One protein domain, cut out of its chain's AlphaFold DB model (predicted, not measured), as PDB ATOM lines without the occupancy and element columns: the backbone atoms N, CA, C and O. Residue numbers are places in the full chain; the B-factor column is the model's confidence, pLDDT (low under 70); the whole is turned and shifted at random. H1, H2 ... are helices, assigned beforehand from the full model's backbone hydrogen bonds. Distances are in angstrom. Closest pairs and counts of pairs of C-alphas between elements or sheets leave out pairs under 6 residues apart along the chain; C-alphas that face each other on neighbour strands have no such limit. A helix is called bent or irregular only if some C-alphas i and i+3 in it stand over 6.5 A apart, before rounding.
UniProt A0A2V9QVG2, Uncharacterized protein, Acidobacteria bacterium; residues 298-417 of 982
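This is residues 298 to 417 of the 982 residues of an uncharacterized protein of Acidobacteria bacterium (UniProt A0A2V9QVG2). Helix H5 runs through the middle of a rounded, all-helical body, starting beside H4 in a triangle of three helices, H2, H3 and H4, that are joined by two hairpins. H1 packs on H5 on one side, H6 crosses H5 on the other side and packs on H2, and the short H7 packs near the far end of H5. The printed part has 120 residues with seven named helices, H1 to H7 in order, and no named strand. It is compact, with a radius of gyration of the C-alphas of 13.4 A and spans of 36 by 34 by 29 A.

H1, residues 300 to 308, begins with C-alpha 300 at (116.372, 148.502, 115.019) and is 12.4 A long. H2, residues 323 to 331, is 12.4 A long too. H3 holds residues 337 to 346, 14.2 A, and H4 residues 352 to 362, 15.5 A. H5, residues 371 to 383, is 17.8 A long and begins at C-alpha 371, (118.141, 135.792, 108.582). H6, residues 393 to 409, measures 19.2 A; it has a kink of 106 degrees near residue 403 and is irregular, with C-alphas 405 and 408 8.5 A apart. H7, residues 411 to 415, measures 6.2 A and ends with C-alpha 415 at (98.578, 133.551, 115.843).

H4 and H5 are the hubs, touching four helices each. They touch at a steep tilt of 50 degrees, opposite ways, H5 with residues 371 to 375 alone; the closest C-alphas, of Met 359 and Leu 372, are 5.4 A apart. H3 and H4 form a helical hairpin at a shallow tilt of 7 degrees, with the C-alphas of Trp 342 and Ala 358 closest at 6.6 A. H2 and H3 form another, closest at Leu 330 and Ala 343, C-alphas 5.0 A apart. H2 and H4 only just touch, only at their ends, with 3 pairs of C-alphas within 8 A. H1 touches H5 at a shallow tilt of 22 degrees, the same way, the C-alphas of Arg 308 and Leu 376 closest at 7.2 A. H6 touches H2 at a steep tilt of 50 degrees, with the C-alphas of Val 325 and Pro 393 closest at 6.1 A. H7 touches H5, the C-alphas of Leu 381 and Ser 414 closest at 4.5 A. In H1, H2, H4, H5 and H7 every O i to N i+4 pair is within hydrogen-bond range; in H3 5 of 6 are, in H6 9 of 13.

The C-alphas farthest apart, of Leu 298 and Ala 388, are 38.5 A apart. The printed part has no cut. The link from H1 to H2, residues 309 to 322, is long. The mean pLDDT of the printed part is 92.6, and no printed residue is under 70.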
ATOM      1  N   LEU A 298     119.674 153.822 113.832       87.44
ATOM      2  CA  LEU A 298     120.004 152.669 112.998       87.44
ATOM      3  C   LEU A 298     119.894 151.354 113.775       87.44
ATOM      4  O   LEU A 298     119.806 151.345 115.000       87.44
ATOM      5  N   ALA A 299     119.955 150.246 113.034       87.62
ATOM      6  CA  ALA A 299     119.957 148.880 113.558       87.62
ATOM      7  C   ALA A 299     118.808 148.562 114.547       87.62
ATOM      8  O   ALA A 299     119.065 148.018 115.625       87.62
ATOM      9  N   PRO A 300     117.535 148.839 114.184       90.25
ATOM     10  CA  PRO A 300     116.372 148.502 115.019       90.25
ATOM     11  C   PRO A 300     116.330 147.020 115.417       90.25
ATOM     12  O   PRO A 300     115.897 146.681 116.518       90.25
ATOM     13  N   GLY A 301     116.857 146.146 114.551       92.50
ATOM     14  CA  GLY A 301     116.953 144.710 114.787       92.50
ATOM     15  C   GLY A 301     117.739 144.326 116.044       92.50
ATOM     16  O   GLY A 301     117.494 143.253 116.581       92.50
ATOM     17  N   LEU A 302     118.646 145.175 116.550       95.25
ATOM     18  CA  LEU A 302     119.366 144.895 117.797       95.25
ATOM     19  C   LEU A 302     118.422 144.934 119.000       95.25
ATOM     20  O   LEU A 302     118.358 143.977 119.765       95.25
ATOM     21  N   LEU A 303     117.677 146.031 119.161       93.94
ATOM     22  CA  LEU A 303     116.736 146.162 120.269       93.94
ATOM     23  C   LEU A 303     115.610 145.127 120.150       93.94
ATOM     24  O   LEU A 303     115.221 144.542 121.157       93.94
ATOM     25  N   LEU A 304     115.139 144.859 118.929       93.44
ATOM     26  CA  LEU A 304     114.142 143.821 118.670       93.44
ATOM     27  C   LEU A 304     114.648 142.426 119.076       93.44
ATOM     28  O   LEU A 304     113.958 141.727 119.815       93.44
ATOM     29  N   LEU A 305     115.872 142.057 118.672       95.56
ATOM     30  CA  LEU A 305     116.509 140.794 119.061       95.56
ATOM     31  C   LEU A 305     116.620 140.671 120.579       95.56
ATOM     32  O   LEU A 305     116.158 139.689 121.143       95.56
ATOM     33  N   LEU A 306     117.190 141.679 121.240       94.94
ATOM     34  CA  LEU A 306     117.377 141.677 122.693       94.94
ATOM     35  C   LEU A 306     116.049 141.576 123.459       94.94
ATOM     36  O   LEU A 306     116.015 141.024 124.552       94.94
ATOM     37  N   THR A 307     114.970 142.114 122.889       92.12
ATOM     38  CA  THR A 307     113.644 142.135 123.518       92.12
ATOM     39  C   THR A 307     112.876 140.828 123.329       92.12
ATOM     40  O   THR A 307     112.111 140.441 124.208       92.12
ATOM     41  N   ARG A 308     113.040 140.155 122.183       92.00
ATOM     42  CA  ARG A 308     112.239 138.975 121.807       92.00
ATOM     43  C   ARG A 308     112.988 137.652 121.859       92.00
ATOM     44  O   ARG A 308     112.365 136.605 121.684       92.00
ATOM     45  N   LEU A 309     114.302 137.678 122.066       92.50
ATOM     46  CA  LEU A 309     115.085 136.460 122.217       92.50
ATOM     47  C   LEU A 309     114.554 135.645 123.398       92.50
ATOM     48  O   LEU A 309     114.347 136.163 124.492       92.50
ATOM     49  N   ARG A 310     114.354 134.350 123.162       88.69
ATOM     50  CA  ARG A 310     113.922 133.405 124.187       88.69
ATOM     51  C   ARG A 310     115.079 132.517 124.612       88.69
ATOM     52  O   ARG A 310     115.924 132.143 123.796       88.69
ATOM     53  N   TRP A 311     115.053 132.147 125.881       90.19
ATOM     54  CA  TRP A 311     116.050 131.304 126.523       90.19
ATOM     55  C   TRP A 311     115.393 130.008 126.988       90.19
ATOM     56  O   TRP A 311     114.202 129.992 127.306       90.19
ATOM     57  N   ASP A 312     116.143 128.914 126.984       85.94
ATOM     58  CA  ASP A 312     115.719 127.678 127.634       85.94
ATOM     59  C   ASP A 312     116.004 127.707 129.144       85.94
ATOM     60  O   ASP A 312     116.549 128.671 129.688       85.94
ATOM     61  N   SER A 313     115.614 126.635 129.837       85.38
ATOM     62  CA  SER A 313     115.827 126.486 131.280       85.38
ATOM     63  C   SER A 313     117.301 126.463 131.693       85.38
ATOM     64  O   SER A 313     117.595 126.707 132.860       85.38
ATOM     65  N   ASP A 314     118.214 126.184 130.760       84.81
ATOM     66  CA  ASP A 314     119.660 126.141 130.991       84.81
ATOM     67  C   ASP A 314     120.331 127.497 130.683       84.81
ATOM     68  O   ASP A 314     121.553 127.637 130.785       84.81
ATOM     69  N   GLY A 315     119.544 128.514 130.307       84.31
ATOM     70  CA  GLY A 315     120.027 129.851 129.965       84.31
ATOM     71  C   GLY A 315     120.710 129.932 128.596       84.31
ATOM     72  O   GLY A 315     121.466 130.883 128.345       84.31
ATOM     73  N   GLN A 316     120.469 128.956 127.713       89.75
ATOM     74  CA  GLN A 316     120.913 128.970 126.320       89.75
ATOM     75  C   GLN A 316     119.845 129.596 125.417       89.75
ATOM     76  O   GLN A 316     118.649 129.471 125.687       89.75
ATOM     77  N   PRO A 317     120.243 130.291 124.337       91.50
ATOM     78  CA  PRO A 317     119.276 130.852 123.407       91.50
ATOM     79  C   PRO A 317     118.563 129.722 122.659       91.50
ATOM     80  O   PRO A 317     119.199 128.807 122.127       91.50
ATOM     81  N   LEU A 318     117.234 129.792 122.599       91.50
ATOM     82  CA  LEU A 318     116.431 128.817 121.865       91.50
ATOM     83  C   LEU A 318     116.701 128.930 120.362       91.50
ATOM     84  O   LEU A 318     116.560 130.001 119.786       91.50
ATOM     85  N   VAL A 319     117.031 127.809 119.717       94.25
ATOM     86  CA  VAL A 319     117.303 127.748 118.272       94.25
ATOM     87  C   VAL A 319     116.135 127.071 117.546       94.25
ATOM     88  O   VAL A 319     116.007 125.846 117.648       94.25
ATOM     89  N   PRO A 320     115.306 127.808 116.779       93.44
ATOM     90  CA  PRO A 320     114.193 127.217 116.033       93.44
ATOM     91  C   PRO A 320     114.693 126.148 115.057       93.44
ATOM     92  O   PRO A 320     115.593 126.418 114.261       93.44
ATOM     93  N   GLY A 321     114.156 124.928 115.140       93.00
ATOM     94  CA  GLY A 321     114.567 123.791 114.299       93.00
ATOM     95  C   GLY A 321     115.958 123.202 114.579       93.00
ATOM     96  O   GLY A 321     116.330 122.210 113.955       93.00
ATOM     97  N   GLY A 322     116.726 123.770 115.512       94.38
ATOM     98  CA  GLY A 322     118.095 123.347 115.813       94.38
ATOM     99  C   GLY A 322     119.151 123.869 114.828       94.38
ATOM    100  O   GLY A 322     118.856 124.404 113.762       94.38
ATOM    101  N   LEU A 323     120.430 123.732 115.200       96.25
ATOM    102  CA  LEU A 323     121.550 124.352 114.475       96.25
ATOM    103  C   LEU A 323     121.695 123.876 113.024       96.25
ATOM    104  O   LEU A 323     122.132 124.658 112.183       96.25
ATOM    105  N   ASP A 324     121.344 122.629 112.715       95.69
ATOM    106  CA  ASP A 324     121.500 122.085 111.360       95.69
ATOM    107  C   ASP A 324     120.568 122.771 110.353       95.69
ATOM    108  O   ASP A 324     121.001 123.108 109.252       95.69
ATOM    109  N   VAL A 325     119.345 123.122 110.765       96.38
ATOM    110  CA  VAL A 325     118.433 123.941 109.952       96.38
ATOM    111  C   VAL A 325     119.069 125.290 109.622       96.38
ATOM    112  O   VAL A 325     119.035 125.729 108.475       96.38
ATOM    113  N   TRP A 326     119.709 125.935 110.596       96.88
ATOM    114  CA  TRP A 326     120.344 127.239 110.395       96.88
ATOM    115  C   TRP A 326     121.596 127.185 109.527       96.88
ATOM    116  O   TRP A 326     121.847 128.124 108.768       96.88
ATOM    117  N   LYS A 327     122.362 126.089 109.579       96.06
ATOM    118  CA  LYS A 327     123.463 125.855 108.631       96.06
ATOM    119  C   LYS A 327     122.940 125.856 107.200       96.06
ATOM    120  O   LYS A 327     123.508 126.541 106.349       96.06
ATOM    121  N   ASP A 328     121.828 125.165 106.966       94.56
ATOM    122  CA  ASP A 328     121.203 125.097 105.649       94.56
ATOM    123  C   ASP A 328     120.622 126.448 105.224       94.56
ATOM    124  O   ASP A 328     120.903 126.895 104.113       94.56
ATOM    125  N   ILE A 329     119.881 127.139 106.101       95.19
ATOM    126  CA  ILE A 329     119.303 128.468 105.827       95.19
ATOM    127  C   ILE A 329     120.394 129.464 105.428       95.19
ATOM    128  O   ILE A 329     120.278 130.122 104.397       95.19
ATOM    129  N   LEU A 330     121.477 129.553 106.205       95.25
ATOM    130  CA  LEU A 330     122.561 130.495 105.923       95.25
ATOM    131  C   LEU A 330     123.341 130.125 104.655       95.25
ATOM    132  O   LEU A 330     123.906 131.008 104.017       95.25
ATOM    133  N   SER A 331     123.361 128.847 104.263       91.69
ATOM    134  CA  SER A 331     124.006 128.397 103.024       91.69
ATOM    135  C   SER A 331     123.232 128.754 101.748       91.69
ATOM    136  O   SER A 331     123.787 128.645 100.650       91.69
ATOM    137  N   GLN A 332     121.969 129.185 101.870       88.81
ATOM    138  CA  GLN A 332     121.151 129.571 100.722       88.81
ATOM    139  C   GLN A 332     121.743 130.784  99.992       88.81
ATOM    140  O   GLN A 332     122.479 131.601 100.551       88.81
ATOM    141  N   LYS A 333     121.428 130.900  98.696       84.19
ATOM    142  CA  LYS A 333     121.919 132.002  97.866       84.19
ATOM    143  C   LYS A 333     121.428 133.337  98.436       84.19
ATOM    144  O   LYS A 333     120.240 133.519  98.664       84.19
ATOM    145  N   THR A 334     122.352 134.274  98.600       85.12
ATOM    146  CA  THR A 334     122.092 135.616  99.120       85.12
ATOM    147  C   THR A 334     122.926 136.635  98.355       85.12
ATOM    148  O   THR A 334     124.068 136.352  97.985       85.12
ATOM    149  N   ASP A 335     122.371 137.826  98.154       82.88
ATOM    150  CA  ASP A 335     123.098 138.962  97.581       82.88
ATOM    151  C   ASP A 335     123.864 139.755  98.661       82.88
ATOM    152  O   ASP A 335     124.678 140.629  98.357       82.88
ATOM    153  N   SER A 336     123.660 139.425  99.944       88.56
ATOM    154  CA  SER A 336     124.367 140.051 101.060       88.56
ATOM    155  C   SER A 336     125.729 139.403 101.294       88.56
ATOM    156  O   SER A 336     125.839 138.261 101.750       88.56
ATOM    157  N   LYS A 337     126.798 140.177 101.075       90.12
ATOM    158  CA  LYS A 337     128.172 139.754 101.392       90.12
ATOM    159  C   LYS A 337     128.328 139.348 102.862       90.12
ATOM    160  O   LYS A 337     129.013 138.372 103.152       90.12
ATOM    161  N   LEU A 338     127.675 140.073 103.776       90.56
ATOM    162  CA  LEU A 338     127.724 139.781 105.209       90.56
ATOM    163  C   LEU A 338     127.160 138.387 105.507       90.56
ATOM    164  O   LEU A 338     127.806 137.603 106.197       90.56
ATOM    165  N   VAL A 339     125.987 138.061 104.951       91.50
ATOM    166  CA  VAL A 339     125.367 136.738 105.118       91.50
ATOM    167  C   VAL A 339     126.256 135.657 104.508       91.50
ATOM    168  O   VAL A 339     126.510 134.649 105.160       91.50
ATOM    169  N   HIS A 340     126.824 135.892 103.324       92.31
ATOM    170  CA  HIS A 340     127.738 134.947 102.680       92.31
ATOM    171  C   HIS A 340     129.005 134.649 103.510       92.31
ATOM    172  O   HIS A 340     129.454 133.502 103.581       92.31
ATOM    173  N   ASP A 341     129.593 135.656 104.157       92.12
ATOM    174  CA  ASP A 341     130.782 135.463 104.996       92.12
ATOM    175  C   ASP A 341     130.459 134.713 106.298       92.12
ATOM    176  O   ASP A 341     131.257 133.880 106.742       92.12
ATOM    177  N   TRP A 342     129.275 134.937 106.876       93.69
ATOM    178  CA  TRP A 342     128.776 134.159 108.013       93.69
ATOM    179  C   TRP A 342     128.381 132.731 107.628       93.69
ATOM    180  O   TRP A 342     128.682 131.805 108.378       93.69
ATOM    181  N   ALA A 343     127.826 132.515 106.436       92.50
ATOM    182  CA  ALA A 343     127.498 131.188 105.913       92.50
ATOM    183  C   ALA A 343     128.725 130.263 105.851       92.50
ATOM    184  O   ALA A 343     128.659 129.098 106.240       92.50
ATOM    185  N   LYS A 344     129.893 130.791 105.453       92.88
ATOM    186  CA  LYS A 344     131.165 130.037 105.470       92.88
ATOM    187  C   LYS A 344     131.565 129.576 106.874       92.88
ATOM    188  O   LYS A 344     132.218 128.542 107.016       92.88
ATOM    189  N   ARG A 345     131.218 130.352 107.905       92.62
ATOM    190  CA  ARG A 345     131.483 130.025 109.316       92.62
ATOM    191  C   ARG A 345     130.436 129.061 109.873       92.62
ATOM    192  O   ARG A 345     130.792 128.210 110.685       92.62
ATOM    193  N   ALA A 346     129.196 129.160 109.390       91.81
ATOM    194  CA  ALA A 346     128.046 128.405 109.874       91.81
ATOM    195  C   ALA A 346     128.264 126.887 109.849       91.81
ATOM    196  O   ALA A 346     127.849 126.196 110.772       91.81
ATOM    197  N   ALA A 347     129.021 126.364 108.877       88.38
ATOM    198  CA  ALA A 347     129.372 124.941 108.803       88.38
ATOM    199  C   ALA A 347     130.032 124.382 110.085       88.38
ATOM    200  O   ALA A 347     129.994 123.177 110.322       88.38
ATOM    201  N   ARG A 348     130.641 125.242 110.914       92.62
ATOM    202  CA  ARG A 348     131.292 124.867 112.180       92.62
ATOM    203  C   ARG A 348     130.425 125.122 113.413       92.62
ATOM    204  O   ARG A 348     130.911 124.908 114.519       92.62
ATOM    205  N   PHE A 349     129.187 125.583 113.242       94.94
ATOM    206  CA  PHE A 349     128.299 125.860 114.363       94.94
ATOM    207  C   PHE A 349     127.971 124.572 115.120       94.94
ATOM    208  O   PHE A 349     127.434 123.612 114.560       94.94
ATOM    209  N   ASN A 350     128.316 124.562 116.399       95.56
ATOM    210  CA  ASN A 350     128.073 123.479 117.343       95.56
ATOM    211  C   ASN A 350     127.517 123.981 118.685       95.56
ATOM    212  O   ASN A 350     127.256 123.164 119.562       95.56
ATOM    213  N   HIS A 351     127.312 125.295 118.830       94.56
ATOM    214  CA  HIS A 351     126.743 125.911 120.020       94.56
ATOM    215  C   HIS A 351     125.743 127.029 119.654       94.56
ATOM    216  O   HIS A 351     126.040 127.812 118.744       94.56
ATOM    217  N   PRO A 352     124.593 127.157 120.351       94.50
ATOM    218  CA  PRO A 352     123.593 128.205 120.103       94.50
ATOM    219  C   PRO A 352     124.154 129.635 120.077       94.50
ATOM    220  O   PRO A 352     123.817 130.408 119.183       94.50
ATOM    221  N   ASP A 353     125.085 129.960 120.979       92.88
ATOM    222  CA  ASP A 353     125.738 131.282 121.014       92.88
ATOM    223  C   ASP A 353     126.426 131.675 119.695       92.88
ATOM    224  O   ASP A 353     126.500 132.860 119.388       92.88
ATOM    225  N   GLN A 354     126.893 130.722 118.880       95.56
ATOM    226  CA  GLN A 354     127.519 131.030 117.584       95.56
ATOM    227  C   GLN A 354     126.488 131.457 116.532       95.56
ATOM    228  O   GLN A 354     126.770 132.307 115.687       95.56
ATOM    229  N   LEU A 355     125.284 130.881 116.584       96.62
ATOM    230  CA  LEU A 355     124.172 131.348 115.764       96.62
ATOM    231  C   LEU A 355     123.711 132.726 116.241       96.62
ATOM    232  O   LEU A 355     123.493 133.614 115.418       96.62
ATOM    233  N   LEU A 356     123.608 132.914 117.558       96.00
ATOM    234  CA  LEU A 356     123.240 134.200 118.135       96.00
ATOM    235  C   LEU A 356     124.260 135.288 117.762       96.00
ATOM    236  O   LEU A 356     123.864 136.377 117.355       96.00
ATOM    237  N   GLU A 357     125.558 134.983 117.785       96.31
ATOM    238  CA  GLU A 357     126.620 135.868 117.291       96.31
ATOM    239  C   GLU A 357     126.360 136.309 115.835       96.31
ATOM    240  O   GLU A 357     126.459 137.497 115.519       96.31
ATOM    241  N   ALA A 358     125.939 135.391 114.957       96.75
ATOM    242  CA  ALA A 358     125.550 135.738 113.589       96.75
ATOM    243  C   ALA A 358     124.312 136.658 113.547       96.75
ATOM    244  O   ALA A 358     124.291 137.610 112.766       96.75
ATOM    245  N   MET A 359     123.310 136.429 114.406       97.44
ATOM    246  CA  MET A 359     122.122 137.294 114.498       97.44
ATOM    247  C   MET A 359     122.485 138.725 114.906       97.44
ATOM    248  O   MET A 359     121.997 139.666 114.282       97.44
ATOM    249  N   PHE A 360     123.408 138.903 115.861       97.06
ATOM    250  CA  PHE A 360     123.934 140.227 116.226       97.06
ATOM    251  C   PHE A 360     124.583 140.939 115.035       97.06
ATOM    252  O   PHE A 360     124.375 142.137 114.845       97.06
ATOM    253  N   ALA A 361     125.331 140.217 114.194       95.56
ATOM    254  CA  ALA A 361     125.881 140.800 112.973       95.56
ATOM    255  C   ALA A 361     124.781 141.211 111.981       95.56
ATOM    256  O   ALA A 361     124.869 142.269 111.353       95.56
ATOM    257  N   PHE A 362     123.719 140.412 111.852       95.38
ATOM    258  CA  PHE A 362     122.603 140.699 110.949       95.38
ATOM    259  C   PHE A 362     121.695 141.842 111.413       95.38
ATOM    260  O   PHE A 362     120.996 142.403 110.573       95.38
ATOM    261  N   CYS A 363     121.775 142.293 112.672       93.94
ATOM    262  CA  CYS A 363     121.090 143.508 113.137       93.94
ATOM    263  C   CYS A 363     121.474 144.772 112.342       93.94
ATOM    264  O   CYS A 363     120.747 145.764 112.377       93.94
ATOM    265  N   ARG A 364     122.609 144.755 111.628       88.94
ATOM    266  CA  ARG A 364     123.062 145.849 110.750       88.94
ATOM    267  C   ARG A 364     122.430 145.820 109.350       88.94
ATOM    268  O   ARG A 364     122.686 146.737 108.575       88.94
ATOM    269  N   LEU A 365     121.650 144.793 109.003       89.06
ATOM    270  CA  LEU A 365     120.976 144.692 107.707       89.06
ATOM    271  C   LEU A 365     119.654 145.474 107.717       89.06
ATOM    272  O   LEU A 365     118.761 145.217 108.520       89.06
ATOM    273  N   GLU A 366     119.505 146.405 106.779       81.38
ATOM    274  CA  GLU A 366     118.304 147.237 106.616       81.38
ATOM    275  C   GLU A 366     117.299 146.577 105.657       81.38
ATOM    276  O   GLU A 366     116.941 147.129 104.621       81.38
ATOM    277  N   THR A 367     116.873 145.351 105.970       85.00
ATOM    278  CA  THR A 367     115.893 144.605 105.165       85.00
ATOM    279  C   THR A 367     114.959 143.773 106.039       85.00
ATOM    280  O   THR A 367     115.366 143.248 107.078       85.00
ATOM    281  N   ASP A 368     113.712 143.641 105.591       79.88
ATOM    282  CA  ASP A 368     112.658 142.846 106.216       79.88
ATOM    283  C   ASP A 368     112.780 141.333 105.924       79.88
ATOM    284  O   ASP A 368     112.133 140.529 106.593       79.88
ATOM    285  N   VAL A 369     113.689 140.913 105.034       86.94
ATOM    286  CA  VAL A 369     113.909 139.500 104.645       86.94
ATOM    287  C   VAL A 369     115.268 138.933 105.074       86.94
ATOM    288  O   VAL A 369     115.834 138.041 104.444       86.94
ATOM    289  N   SER A 370     115.822 139.458 106.167       91.62
ATOM    290  CA  SER A 370     117.108 139.011 106.713       91.62
ATOM    291  C   SER A 370     117.004 137.684 107.492       91.62
ATOM    292  O   SER A 370     115.935 137.360 108.015       91.62
ATOM    293  N   PRO A 371     118.122 136.947 107.681       95.94
ATOM    294  CA  PRO A 371     118.141 135.792 108.582       95.94
ATOM    295  C   PRO A 371     117.747 136.131 110.029       95.94
ATOM    296  O   PRO A 371     117.199 135.275 110.716       95.94
ATOM    297  N   LEU A 372     117.973 137.374 110.480       95.50
ATOM    298  CA  LEU A 372     117.494 137.849 111.782       95.50
ATOM    299  C   LEU A 372     115.964 137.830 111.852       95.50
ATOM    300  O   LEU A 372     115.404 137.331 112.824       95.50
ATOM    301  N   ASN A 373     115.282 138.322 110.818       93.81
ATOM    302  CA  ASN A 373     113.821 138.316 110.810       93.81
ATOM    303  C   ASN A 373     113.280 136.892 110.720       93.81
ATOM    304  O   ASN A 373     112.363 136.563 111.460       93.81
ATOM    305  N   MET A 374     113.907 136.015 109.926       96.19
ATOM    306  CA  MET A 374     113.575 134.584 109.939       96.19
ATOM    307  C   MET A 374     113.712 133.992 111.346       96.19
ATOM    308  O   MET A 374     112.852 133.230 111.775       96.19
ATOM    309  N   TYR A 375     114.766 134.356 112.085       96.50
ATOM    310  CA  TYR A 375     115.013 133.834 113.430       96.50
ATOM    311  C   TYR A 375     113.924 134.268 114.403       96.50
ATOM    312  O   TYR A 375     113.398 133.440 115.148       96.50
ATOM    313  N   LEU A 376     113.554 135.547 114.363       95.50
ATOM    314  CA  LEU A 376     112.494 136.107 115.197       95.50
ATOM    315  C   LEU A 376     111.129 135.508 114.847       95.50
ATOM    316  O   LEU A 376     110.433 135.039 115.744       95.50
ATOM    317  N   THR A 377     110.781 135.435 113.559       95.75
ATOM    318  CA  THR A 377     109.529 134.822 113.104       95.75
ATOM    319  C   THR A 377     109.466 133.350 113.509       95.75
ATOM    320  O   THR A 377     108.483 132.932 114.103       95.75
ATOM    321  N   PHE A 378     110.508 132.550 113.261       96.31
ATOM    322  CA  PHE A 378     110.485 131.116 113.585       96.31
ATOM    323  C   PHE A 378     110.478 130.855 115.092       96.31
ATOM    324  O   PHE A 378     109.840 129.905 115.542       96.31
ATOM    325  N   SER A 379     111.126 131.718 115.880       94.62
ATOM    326  CA  SER A 379     111.022 131.672 117.342       94.62
ATOM    327  C   SER A 379     109.588 131.925 117.810       94.62
ATOM    328  O   SER A 379     109.126 131.259 118.737       94.62
ATOM    329  N   GLU A 380     108.866 132.842 117.158       94.31
ATOM    330  CA  GLU A 380     107.458 133.110 117.466       94.31
ATOM    331  C   GLU A 380     106.493 132.039 116.912       94.31
ATOM    332  O   GLU A 380     105.451 131.770 117.503       94.31
ATOM    333  N   LEU A 381     106.845 131.334 115.837       94.69
ATOM    334  CA  LEU A 381     106.038 130.204 115.357       94.69
ATOM    335  C   LEU A 381     105.992 129.047 116.367       94.69
ATOM    336  O   LEU A 381     104.948 128.418 116.537       94.69
ATOM    337  N   ASP A 382     107.108 128.772 117.049       92.50
ATOM    338  CA  ASP A 382     107.234 127.690 118.043       92.50
ATOM    339  C   ASP A 382     106.914 128.122 119.482       92.50
ATOM    340  O   ASP A 382     106.808 127.294 120.391       92.50
ATOM    341  N   SER A 383     106.762 129.423 119.683       88.75
ATOM    342  CA  SER A 383     106.608 130.118 120.960       88.75
ATOM    343  C   SER A 383     105.440 129.607 121.801       88.75
ATOM    344  O   SER A 383     105.600 129.355 122.997       88.75
ATOM    345  N   ASN A 384     104.293 129.413 121.148       86.50
ATOM    346  CA  ASN A 384     103.036 128.997 121.764       86.50
ATOM    347  C   ASN A 384     102.703 127.526 121.466       86.50
ATOM    348  O   ASN A 384     101.608 127.052 121.777       86.50
ATOM    349  N   ARG A 385     103.645 126.786 120.865       91.69
ATOM    350  CA  ARG A 385     103.500 125.357 120.571       91.69
ATOM    351  C   ARG A 385     104.079 124.528 121.718       91.69
ATOM    352  O   ARG A 385     105.215 124.768 122.137       91.69
ATOM    353  N   PRO A 386     103.355 123.505 122.213       88.44
ATOM    354  CA  PRO A 386     103.943 122.508 123.099       88.44
ATOM    355  C   PRO A 386     105.197 121.888 122.467       88.44
ATOM    356  O   PRO A 386     105.238 121.704 121.254       88.44
ATOM    357  N   LEU A 387     106.189 121.499 123.277       85.81
ATOM    358  CA  LEU A 387     107.464 120.939 122.785       85.81
ATOM    359  C   LEU A 387     107.279 119.798 121.770       85.81
ATOM    360  O   LEU A 387     107.993 119.745 120.774       85.81
ATOM    361  N   ALA A 388     106.299 118.918 121.997       86.50
ATOM    362  CA  ALA A 388     105.989 117.789 121.116       86.50
ATOM    363  C   ALA A 388     105.343 118.188 119.770       86.50
ATOM    364  O   ALA A 388     105.264 117.359 118.868       86.50
ATOM    365  N   HIS A 389     104.871 119.430 119.644       88.06
ATOM    366  CA  HIS A 389     104.157 119.966 118.481       88.06
ATOM    367  C   HIS A 389     104.868 121.169 117.844       88.06
ATOM    368  O   HIS A 389     104.264 121.883 117.041       88.06
ATOM    369  N   ARG A 390     106.132 121.421 118.207       92.75
ATOM    370  CA  ARG A 390     106.975 122.387 117.494       92.75
ATOM    371  C   ARG A 390     107.171 121.965 116.040       92.75
ATOM    372  O   ARG A 390     107.111 120.776 115.720       92.75
ATOM    373  N   LEU A 391     107.396 122.950 115.178       96.44
ATOM    374  CA  LEU A 391     107.533 122.735 113.746       96.44
ATOM    375  C   LEU A 391     108.742 121.861 113.427       96.44
ATOM    376  O   LEU A 391     109.815 121.975 114.029       96.44
ATOM    377  N   LYS A 392     108.571 120.987 112.438       96.25
ATOM    378  CA  LYS A 392     109.652 120.111 111.998       96.25
ATOM    379  C   LYS A 392     110.732 120.901 111.254       96.25
ATOM    380  O   LYS A 392     110.415 121.879 110.565       96.25
ATOM    381  N   PRO A 393     111.999 120.449 111.309       96.19
ATOM    382  CA  PRO A 393     113.099 121.027 110.539       96.19
ATOM    383  C   PRO A 393     112.766 121.272 109.061       96.19
ATOM    384  O   PRO A 393     113.064 122.339 108.523       96.19
ATOM    385  N   GLU A 394     112.086 120.327 108.408       96.56
ATOM    386  CA  GLU A 394     111.739 120.409 106.987       96.56
ATOM    387  C   GLU A 394     110.741 121.540 106.690       96.56
ATOM    388  O   GLU A 394     110.831 122.195 105.646       96.56
ATOM    389  N   THR A 395     109.815 121.802 107.616       97.88
ATOM    390  CA  THR A 395     108.833 122.891 107.517       97.88
ATOM    391  C   THR A 395     109.516 124.245 107.663       97.88
ATOM    392  O   THR A 395     109.272 125.145 106.860       97.88
ATOM    393  N   LEU A 396     110.439 124.388 108.617       97.25
ATOM    394  CA  LEU A 396     111.218 125.619 108.796       97.25
ATOM    395  C   LEU A 396     112.129 125.902 107.592       97.25
ATOM    396  O   LEU A 396     112.225 127.040 107.138       97.25
ATOM    397  N   GLN A 397     112.733 124.869 106.999       96.75
ATOM    398  CA  GLN A 397     113.477 125.009 105.742       96.75
ATOM    399  C   GLN A 397     112.572 125.432 104.574       96.75
ATOM    400  O   GLN A 397     112.989 126.229 103.729       96.75
ATOM    401  N   LEU A 398     111.345 124.902 104.497       97.00
ATOM    402  CA  LEU A 398     110.360 125.313 103.495       97.00
ATOM    403  C   LEU A 398     109.979 126.790 103.663       97.00
ATOM    404  O   LEU A 398     110.025 127.523 102.675       97.00
ATOM    405  N   LEU A 399     109.678 127.219 104.891       97.44
ATOM    406  CA  LEU A 399     109.394 128.614 105.230       97.44
ATOM    407  C   LEU A 399     110.578 129.522 104.870       97.44
ATOM    408  O   LEU A 399     110.397 130.533 104.205       97.44
ATOM    409  N   ALA A 400     111.810 129.135 105.209       96.62
ATOM    410  CA  ALA A 400     112.997 129.934 104.899       96.62
ATOM    411  C   ALA A 400     113.193 130.139 103.388       96.62
ATOM    412  O   ALA A 400     113.421 131.260 102.941       96.62
ATOM    413  N   ARG A 401     113.026 129.079 102.580       95.25
ATOM    414  CA  ARG A 401     113.125 129.163 101.107       95.25
ATOM    415  C   ARG A 401     112.074 130.081 100.478       95.25
ATOM    416  O   ARG A 401     112.265 130.543  99.356       95.25
ATOM    417  N   LYS A 402     110.947 130.276 101.161       94.50
ATOM    418  CA  LYS A 402     109.780 131.026 100.688       94.50
ATOM    419  C   LYS A 402     109.566 132.351 101.428       94.50
ATOM    420  O   LYS A 402     108.599 133.051 101.139       94.50
ATOM    421  N   PHE A 403     110.485 132.721 102.320       94.19
ATOM    422  CA  PHE A 403     110.338 133.859 103.224       94.19
ATOM    423  C   PHE A 403     110.212 135.194 102.482       94.19
ATOM    424  O   PHE A 403     109.341 135.988 102.808       94.19
ATOM    425  N   ASP A 404     111.020 135.424 101.443       91.62
ATOM    426  CA  ASP A 404     110.981 136.678 100.671       91.62
ATOM    427  C   ASP A 404     109.610 136.939 100.023       91.62
ATOM    428  O   ASP A 404     109.160 138.078  99.902       91.62
ATOM    429  N   GLU A 405     108.908 135.874  99.650       91.50
ATOM    430  CA  GLU A 405     107.600 135.964  99.011       91.50
ATOM    431  C   GLU A 405     106.460 136.045 100.040       91.50
ATOM    432  O   GLU A 405     105.521 136.808  99.836       91.50
ATOM    433  N   PHE A 406     106.545 135.291 101.145       94.62
ATOM    434  CA  PHE A 406     105.402 135.018 102.026       94.62
ATOM    435  C   PHE A 406     105.589 135.394 103.509       94.62
ATOM    436  O   PHE A 406     104.719 135.046 104.304       94.62
ATOM    437  N   ASN A 407     106.673 136.066 103.918       92.50
ATOM    438  CA  ASN A 407     106.961 136.344 105.340       92.50
ATOM    439  C   ASN A 407     105.770 136.936 106.119       92.50
ATOM    440  O   ASN A 407     105.461 136.466 107.210       92.50
ATOM    441  N   GLU A 408     105.051 137.904 105.556       92.19
ATOM    442  CA  GLU A 408     103.921 138.547 106.232       92.19
ATOM    443  C   GLU A 408     102.685 137.646 106.340       92.19
ATOM    444  O   GLU A 408     101.840 137.860 107.206       92.19
ATOM    445  N   GLN A 409     102.601 136.592 105.523       94.56
ATOM    446  CA  GLN A 409     101.574 135.560 105.660       94.56
ATOM    447  C   GLN A 409     101.875 134.615 106.830       94.56
ATOM    448  O   GLN A 409     100.959 133.994 107.356       94.56
ATOM    449  N   TYR A 410     103.136 134.494 107.268       95.56
ATOM    450  CA  TYR A 410     103.520 133.525 108.309       95.56
ATOM    451  C   TYR A 410     102.960 133.878 109.683       95.56
ATOM    452  O   TYR A 410     102.806 132.992 110.521       95.56
ATOM    453  N   LEU A 411     102.574 135.140 109.882       93.75
ATOM    454  CA  LEU A 411     101.954 135.629 111.110       93.75
ATOM    455  C   LEU A 411     100.681 134.859 111.483       93.75
ATOM    456  O   LEU A 411     100.380 134.734 112.668       93.75
ATOM    457  N   ILE A 412      99.964 134.286 110.506       94.94
ATOM    458  CA  ILE A 412      98.795 133.442 110.792       94.94
ATOM    459  C   ILE A 412      99.176 132.178 111.571       94.94
ATOM    460  O   ILE A 412      98.425 131.726 112.429       94.94
ATOM    461  N   PHE A 413     100.366 131.625 111.332       96.00
ATOM    462  CA  PHE A 413     100.845 130.422 112.010       96.00
ATOM    463  C   PHE A 413     101.436 130.721 113.396       96.00
ATOM    464  O   PHE A 413     101.506 129.807 114.221       96.00
ATOM    465  N   SER A 414     101.832 131.978 113.647       93.38
ATOM    466  CA  SER A 414     102.171 132.490 114.984       93.38
ATOM    467  C   SER A 414     100.909 132.724 115.816       93.38
ATOM    468  O   SER A 414     100.876 132.416 117.006       93.38
ATOM    469  N   GLU A 415      99.860 133.272 115.190       93.12
ATOM    470  CA  GLU A 415      98.578 133.551 115.843       93.12
ATOM    471  C   GLU A 415      97.806 132.262 116.169       93.12
ATOM    472  O   GLU A 415      97.243 132.143 117.257       93.12
ATOM    473  N   PHE A 416      97.817 131.276 115.262       94.88
ATOM    474  CA  PHE A 416      97.135 129.989 115.433       94.88
ATOM    475  C   PHE A 416      98.149 128.833 115.488       94.88
ATOM    476  O   PHE A 416      98.358 128.135 114.487       94.88
ATOM    477  N   PRO A 417      98.769 128.572 116.657       94.31
ATOM    478  CA  PRO A 417      99.764 127.508 116.820       94.31
ATOM    479  C   PRO A 417      99.186 126.095 116.638       94.31
ATOM    480  O   PRO A 417      99.945 125.138 116.508       94.31
TER     481      PRO A 417